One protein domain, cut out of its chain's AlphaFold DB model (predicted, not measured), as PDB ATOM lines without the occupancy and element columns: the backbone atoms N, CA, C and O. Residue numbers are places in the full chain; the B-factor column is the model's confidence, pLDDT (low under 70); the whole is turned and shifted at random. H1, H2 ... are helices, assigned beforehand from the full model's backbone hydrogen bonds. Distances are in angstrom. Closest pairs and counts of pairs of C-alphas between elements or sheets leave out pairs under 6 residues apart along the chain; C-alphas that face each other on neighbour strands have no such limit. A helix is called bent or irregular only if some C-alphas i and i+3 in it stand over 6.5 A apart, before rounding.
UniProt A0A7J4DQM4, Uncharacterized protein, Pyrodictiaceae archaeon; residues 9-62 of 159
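AT A GLANCE: This is residues 9 to 62 of the 159 residues of an uncharacterized protein of Pyrodictiaceae archaeon (UniProt A0A7J4DQM4). Three helices make an open, angular frame: H2, the longest, is a beam with H1 set about perpendicular at its first end, while H3 leads away from near its other end. H1 and H3 do not come together across the open space beside H2, and residues 53 to 62 of H3 stick out free as an arm. The printed part has 54 residues with three named helices in the order H1, H2, H3 and no named strand, and its class is all helix. It is loose, with a radius of gyration of the C-alphas of 12.7 A, and its C-alphas span 29 by 27 by 22 A.

HOW THE PARTS SIT: H2, residues 27 to 43, touches both other helices. With residues 27 to 30 alone it touches H1, residues 10 to 22, which takes part with residues 16 to 21 alone. The closest C-alphas of these two are those of Lys 17 and Leu 27, 5.2 A apart. The lines of H1 and H2 stand at 81 degrees, about perpendicular, and their centres are 15.7 A apart. Toward its other end, H2 touches H3, residues 48 to 62, only at the corner by their link, and only just, with 3 pairs of C-alphas within 8 A. Here H2 takes part with residues 38 to 42 alone and H3 with residue 48 alone. The closest C-alphas are those of Val 38 and Pro 48, 5.4 A apart. The lines of H2 and H3 stand at 75 degrees, about perpendicular, with 16.5 A from centre to centre. H1 and H3 are apart. In H1, H2 and H3 every backbone O i to N i+4 pair is within hydrogen-bond range.

IN THESE COORDINATES: H2 has 17 residues, Leu 27 to Ser 43, and measures 24.1 A from first to last C-alpha. It begins with C-alpha 27 at (166.972, 186.999, 151.076). H1 has 13 residues, Ile 10 to Lys 22, and measures 18.6 A; its C-alpha 10 is at (170.079, 194.138, 140.742). H3 has 15 residues, Pro 48 to Ala 62, measures 20.2 A, and ends with C-alpha 62 at (167.825, 206.542, 170.288). No helix is bent.

THE WHOLE: The two C-alphas farthest apart are those of Ile 10 and Ala 62, at 32.1 A. Without residues 53 to 62, which stand free, the body has 44 residues and spans 31 by 20 by 13 A. The links from H1 to H2 and from H2 to H3 are both tight, with 4 residues each. The printed part has no cut. The mean pLDDT of the printed part is 91.8, and no printed residue is under 70.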
ATOM      1  N   ASP A   9     165.654 195.999 140.858       96.19
ATOM      2  CA  ASP A   9     166.990 196.363 140.394       96.19
ATOM      3  C   ASP A   9     168.071 195.525 141.081       96.19
ATOM      4  O   ASP A   9     168.045 195.292 142.296       96.19
ATOM      5  N   ILE A  10     169.044 195.072 140.288       94.56
ATOM      6  CA  ILE A  10     170.079 194.138 140.742       94.56
ATOM      7  C   ILE A  10     170.911 194.711 141.894       94.56
ATOM      8  O   ILE A  10     171.213 193.995 142.851       94.56
ATOM      9  N   ASP A  11     171.205 196.010 141.849       97.00
ATOM     10  CA  ASP A  11     172.000 196.692 142.869       97.00
ATOM     11  C   ASP A  11     171.274 196.709 144.219       97.00
ATOM     12  O   ASP A  11     171.868 196.426 145.265       97.00
ATOM     13  N   ILE A  12     169.959 196.947 144.196       94.88
ATOM     14  CA  ILE A  12     169.104 196.899 145.385       94.88
ATOM     15  C   ILE A  12     169.026 195.462 145.907       94.88
ATOM     16  O   ILE A  12     169.197 195.226 147.105       94.88
ATOM     17  N   ALA A  13     168.813 194.484 145.024       93.62
ATOM     18  CA  ALA A  13     168.717 193.079 145.408       93.62
ATOM     19  C   ALA A  13     170.001 192.576 146.094       93.62
ATOM     20  O   ALA A  13     169.931 191.933 147.148       93.62
ATOM     21  N   GLU A  14     171.175 192.907 145.553       95.75
ATOM     22  CA  GLU A  14     172.468 192.543 146.140       95.75
ATOM     23  C   GLU A  14     172.739 193.282 147.461       95.75
ATOM     24  O   GLU A  14     173.235 192.676 148.420       95.75
ATOM     25  N   ALA A  15     172.353 194.557 147.578       96.06
ATOM     26  CA  ALA A  15     172.436 195.288 148.842       96.06
ATOM     27  C   ALA A  15     171.575 194.626 149.934       96.06
ATOM     28  O   ALA A  15     172.066 194.327 151.029       96.06
ATOM     29  N   VAL A  16     170.313 194.310 149.629       94.31
ATOM     30  CA  VAL A  16     169.389 193.659 150.573       94.31
ATOM     31  C   VAL A  16     169.863 192.251 150.940       94.31
ATOM     32  O   VAL A  16     169.779 191.849 152.102       94.31
ATOM     33  N   LYS A  17     170.430 191.501 149.992       95.38
ATOM     34  CA  LYS A  17     171.011 190.174 150.240       95.38
ATOM     35  C   LYS A  17     172.161 190.227 151.246       95.38
ATOM     36  O   LYS A  17     172.185 189.426 152.180       95.38
ATOM     37  N   LYS A  18     173.075 191.198 151.118       96.69
ATOM     38  CA  LYS A  18     174.156 191.422 152.098       96.69
ATOM     39  C   LYS A  18     173.599 191.771 153.479       96.69
ATOM     40  O   LYS A  18     174.088 191.265 154.489       96.69
ATOM     41  N   ILE A  19     172.560 192.604 153.528       95.62
ATOM     42  CA  ILE A  19     171.869 192.978 154.766       95.62
ATOM     43  C   ILE A  19     171.240 191.749 155.449       95.62
ATOM     44  O   ILE A  19     171.386 191.582 156.661       95.62
ATOM     45  N   ALA A  20     170.575 190.877 154.687       93.69
ATOM     46  CA  ALA A  20     169.972 189.647 155.199       93.69
ATOM     47  C   ALA A  20     171.031 188.678 155.755       93.69
ATOM     48  O   ALA A  20     170.885 188.179 156.873       93.69
ATOM     49  N   ALA A  21     172.139 188.489 155.028       94.62
ATOM     50  CA  ALA A  21     173.234 187.607 155.430       94.62
ATOM     51  C   ALA A  21     173.879 188.032 156.761       94.62
ATOM     52  O   ALA A  21     174.081 187.191 157.636       94.62
ATOM     53  N   LYS A  22     174.108 189.339 156.973       95.25
ATOM     54  CA  LYS A  22     174.624 189.881 158.250       95.25
ATOM     55  C   LYS A  22     173.733 189.560 159.456       95.25
ATOM     56  O   LYS A  22     174.197 189.622 160.589       95.25
ATOM     57  N   ARG A  23     172.457 189.245 159.223       89.56
ATOM     58  CA  ARG A  23     171.460 188.929 160.257       89.56
ATOM     59  C   ARG A  23     171.090 187.444 160.294       89.56
ATOM     60  O   ARG A  23     170.087 187.094 160.909       89.56
ATOM     61  N   GLY A  24     171.862 186.584 159.622       93.12
ATOM     62  CA  GLY A  24     171.620 185.140 159.586       93.12
ATOM     63  C   GLY A  24     170.330 184.740 158.860       93.12
ATOM     64  O   GLY A  24     169.765 183.693 159.155       93.12
ATOM     65  N   ALA A  25     169.835 185.572 157.938       93.00
ATOM     66  CA  ALA A  25     168.594 185.332 157.205       93.00
ATOM     67  C   ALA A  25     168.842 185.134 155.703       93.00
ATOM     68  O   ALA A  25     169.736 185.739 155.111       93.00
ATOM     69  N   THR A  26     167.999 184.326 155.055       94.31
ATOM     70  CA  THR A  26     167.955 184.247 153.586       94.31
ATOM     71  C   THR A  26     167.275 185.488 153.005       94.31
ATOM     72  O   THR A  26     166.399 186.070 153.649       94.31
ATOM     73  N   LEU A  27     167.611 185.865 151.765       92.69
ATOM     74  CA  LEU A  27     166.972 186.999 151.076       92.69
ATOM     75  C   LEU A  27     165.441 186.857 151.050       92.69
ATOM     76  O   LEU A  27     164.723 187.777 151.428       92.69
ATOM     77  N   ALA A  28     164.938 185.675 150.680       90.94
ATOM     78  CA  ALA A  28     163.503 185.404 150.629       90.94
ATOM     79  C   ALA A  28     162.832 185.484 152.012       90.94
ATOM     80  O   ALA A  28     161.719 185.996 152.126       90.94
ATOM     81  N   GLY A  29     163.489 184.986 153.067       91.56
ATOM     82  CA  GLY A  29     162.978 185.083 154.437       91.56
ATOM     83  C   GLY A  29     162.934 186.527 154.936       91.56
ATOM     84  O   GLY A  29     161.942 186.949 155.529       91.56
ATOM     85  N   PHE A  30     163.978 187.298 154.634       93.44
ATOM     86  CA  PHE A  30     164.084 188.706 154.995       93.44
ATOM     87  C   PHE A  30     163.030 189.563 154.280       93.44
ATOM     88  O   PHE A  30     162.272 190.270 154.943       93.44
ATOM     89  N   LEU A  31     162.897 189.423 152.955       92.50
ATOM     90  CA  LEU A  31     161.880 190.126 152.166       92.50
ATOM     91  C   LEU A  31     160.465 189.755 152.602       92.50
ATOM     92  O   LEU A  31     159.633 190.637 152.776       92.50
ATOM     93  N   ARG A  32     160.187 188.470 152.853       92.00
ATOM     94  CA  ARG A  32     158.876 188.047 153.361       92.00
ATOM     95  C   ARG A  32     158.529 188.748 154.671       92.00
ATOM     96  O   ARG A  32     157.382 189.138 154.850       92.00
ATOM     97  N   ARG A  33     159.490 188.894 155.588       90.81
ATOM     98  CA  ARG A  33     159.269 189.585 156.865       90.81
ATOM     99  C   ARG A  33     158.979 191.073 156.660       90.81
ATOM    100  O   ARG A  33     158.041 191.572 157.267       90.81
ATOM    101  N   ILE A  34     159.740 191.748 155.796       92.06
ATOM    102  CA  ILE A  34     159.516 193.165 155.469       92.06
ATOM    103  C   ILE A  34     158.150 193.357 154.814       92.06
ATOM    104  O   ILE A  34     157.364 194.167 155.281       92.06
ATOM    105  N   LEU A  35     157.831 192.578 153.779       92.88
ATOM    106  CA  LEU A  35     156.565 192.699 153.056       92.88
ATOM    107  C   LEU A  35     155.359 192.408 153.953       92.88
ATOM    108  O   LEU A  35     154.343 193.082 153.841       92.88
ATOM    109  N   LYS A  36     155.473 191.450 154.883       92.81
ATOM    110  CA  LYS A  36     154.439 191.231 155.903       92.81
ATOM    111  C   LYS A  36     154.234 192.461 156.785       92.81
ATOM    112  O   LYS A  36     153.092 192.822 157.021       92.81
ATOM    113  N   LEU A  37     155.318 193.100 157.233       90.94
ATOM    114  CA  LEU A  37     155.235 194.318 158.040       90.94
ATOM    115  C   LEU A  37     154.590 195.467 157.253       90.94
ATOM    116  O   LEU A  37     153.751 196.172 157.793       90.94
ATOM    117  N   VAL A  38     154.947 195.621 155.976       94.50
ATOM    118  CA  VAL A  38     154.350 196.622 155.078       94.50
ATOM    119  C   VAL A  38     152.838 196.415 154.962       94.50
ATOM    120  O   VAL A  38     152.085 197.358 155.162       94.50
ATOM    121  N   VAL A  39     152.391 195.179 154.712       93.38
ATOM    122  CA  VAL A  39     150.957 194.847 154.635       93.38
ATOM    123  C   VAL A  39     150.253 195.072 155.977       93.38
ATOM    124  O   VAL A  39     149.136 195.575 156.004       93.38
ATOM    125  N   GLU A  40     150.891 194.719 157.095       90.44
ATOM    126  CA  GLU A  40     150.324 194.925 158.431       90.44
ATOM    127  C   GLU A  40     150.133 196.417 158.748       90.44
ATOM    128  O   GLU A  40     149.071 196.805 159.232       90.44
ATOM    129  N   LEU A  41     151.125 197.256 158.440       90.25
ATOM    130  CA  LEU A  41     151.042 198.710 158.615       90.25
ATOM    131  C   LEU A  41     149.929 199.320 157.756       90.25
ATOM    132  O   LEU A  41     149.072 200.030 158.284       90.25
ATOM    133  N   ASP A  42     149.887 198.965 156.471       91.06
ATOM    134  CA  ASP A  42     148.873 199.461 155.538       91.06
ATOM    135  C   ASP A  42     147.456 199.049 155.974       91.06
ATOM    136  O   ASP A  42     146.543 199.872 156.013       91.06
ATOM    137  N   SER A  43     147.283 197.809 156.454       90.88
ATOM    138  CA  SER A  43     145.996 197.321 156.976       90.88
ATOM    139  C   SER A  43     145.480 198.092 158.200       90.88
ATOM    140  O   SER A  43     144.291 198.028 158.514       90.88
ATOM    141  N   ARG A  44     146.358 198.832 158.890       87.19
ATOM    142  CA  ARG A  44     146.025 199.714 160.018       87.19
ATOM    143  C   ARG A  44     145.867 201.182 159.603       87.19
ATOM    144  O   ARG A  44     145.750 202.039 160.473       87.19
ATOM    145  N   GLY A  45     145.872 201.479 158.302       90.00
ATOM    146  CA  GLY A  45     145.803 202.840 157.768       90.00
ATOM    147  C   GLY A  45     147.084 203.646 157.984       90.00
ATOM    148  O   GLY A  45     147.035 204.874 158.017       90.00
ATOM    149  N   VAL A  46     148.222 202.971 158.176       90.25
ATOM    150  CA  VAL A  46     149.519 203.605 158.416       90.25
ATOM    151  C   VAL A  46     150.396 203.449 157.180       90.25
ATOM    152  O   VAL A  46     150.664 202.328 156.759       90.25
ATOM    153  N   ASP A  47     150.896 204.564 156.647       93.56
ATOM    154  CA  ASP A  47     151.812 204.557 155.504       93.56
ATOM    155  C   ASP A  47     153.153 203.879 155.870       93.56
ATOM    156  O   ASP A  47     153.920 204.415 156.683       93.56
ATOM    157  N   PRO A  48     153.477 202.718 155.266       93.75
ATOM    158  CA  PRO A  48     154.688 201.973 155.589       93.75
ATOM    159  C   PRO A  48     155.984 202.714 155.242       93.75
ATOM    160  O   PRO A  48     156.999 202.503 155.910       93.75
ATOM    161  N   VAL A  49     155.973 203.568 154.212       91.69
ATOM    162  CA  VAL A  49     157.153 204.337 153.791       91.69
ATOM    163  C   VAL A  49     157.457 205.401 154.835       91.69
ATOM    164  O   VAL A  49     158.563 205.421 155.378       91.69
ATOM    165  N   ASN A  50     156.448 206.187 155.215       92.00
ATOM    166  CA  ASN A  50     156.575 207.175 156.286       92.00
ATOM    167  C   ASN A  50     157.019 206.533 157.610       92.00
ATOM    168  O   ASN A  50     157.802 207.119 158.355       92.00
ATOM    169  N   VAL A  51     156.561 205.318 157.930       91.69
ATOM    170  CA  VAL A  51     157.028 204.594 159.127       91.69
ATOM    171  C   VAL A  51     158.515 204.266 159.048       91.69
ATOM    172  O   VAL A  51     159.215 204.435 160.045       91.69
ATOM    173  N   LEU A  52     159.014 203.810 157.898       89.69
ATOM    174  CA  LEU A  52     160.437 203.511 157.719       89.69
ATOM    175  C   LEU A  52     161.303 204.774 157.805       89.69
ATOM    176  O   LEU A  52     162.352 204.743 158.450       89.69
ATOM    177  N   GLU A  53     160.854 205.880 157.213       91.06
ATOM    178  CA  GLU A  53     161.532 207.177 157.315       91.06
ATOM    179  C   GLU A  53     161.561 207.681 158.761       91.06
ATOM    180  O   GLU A  53     162.615 208.033 159.288       91.06
ATOM    181  N   ASN A  54     160.425 207.622 159.456       89.25
ATOM    182  CA  ASN A  54     160.352 207.982 160.867       89.25
ATOM    183  C   ASN A  54     161.239 207.077 161.729       89.25
ATOM    184  O   ASN A  54     161.943 207.564 162.613       89.25
ATOM    185  N   ALA A  55     161.257 205.767 161.467       88.75
ATOM    186  CA  ALA A  55     162.098 204.817 162.187       88.75
ATOM    187  C   ALA A  55     163.590 205.150 162.055       88.75
ATOM    188  O   ALA A  55     164.321 205.016 163.032       88.75
ATOM    189  N   TYR A  56     164.042 205.642 160.898       88.50
ATOM    190  CA  TYR A  56     165.416 206.123 160.732       88.50
ATOM    191  C   TYR A  56     165.748 207.269 161.704       88.50
ATOM    192  O   TYR A  56     166.784 207.228 162.377       88.50
ATOM    193  N   PHE A  57     164.859 208.259 161.836       87.31
ATOM    194  CA  PHE A  57     165.042 209.346 162.802       87.31
ATOM    195  C   PHE A  57     164.997 208.838 164.243       87.31
ATOM    196  O   PHE A  57     165.853 209.210 165.046       87.31
ATOM    197  N   TYR A  58     164.052 207.952 164.566       86.94
ATOM    198  CA  TYR A  58     163.938 207.372 165.903       86.94
ATOM    199  C   TYR A  58     165.180 206.578 166.305       86.94
ATOM    200  O   TYR A  58     165.678 206.777 167.406       86.94
ATOM    201  N   GLU A  59     165.711 205.725 165.431       84.56
ATOM    202  CA  GLU A  59     166.933 204.955 165.703       84.56
ATOM    203  C   GLU A  59     168.149 205.878 165.872       84.56
ATOM    204  O   GLU A  59     168.974 205.677 166.764       84.56
ATOM    205  N   THR A  60     168.233 206.945 165.070       85.69
ATOM    206  CA  THR A  60     169.299 207.949 165.189       85.69
ATOM    207  C   THR A  60     169.223 208.676 166.534       85.69
ATOM    208  O   THR A  60     170.223 208.765 167.245       85.69
ATOM    209  N   LEU A  61     168.036 209.139 166.931       84.44
ATOM    210  CA  LEU A  61     167.805 209.788 168.223       84.44
ATOM    211  C   LEU A  61     168.051 208.830 169.397       84.44
ATOM    212  O   LEU A  61     168.708 209.205 170.370       84.44
ATOM    213  N   ALA A  62     167.604 207.579 169.285       83.00
ATOM    214  CA  ALA A  62     167.825 206.542 170.288       83.00
ATOM    215  C   ALA A  62     169.313 206.251 170.500       83.00
ATOM    216  O   ALA A  62     169.745 206.081 171.640       83.00
TER     217      ALA A  62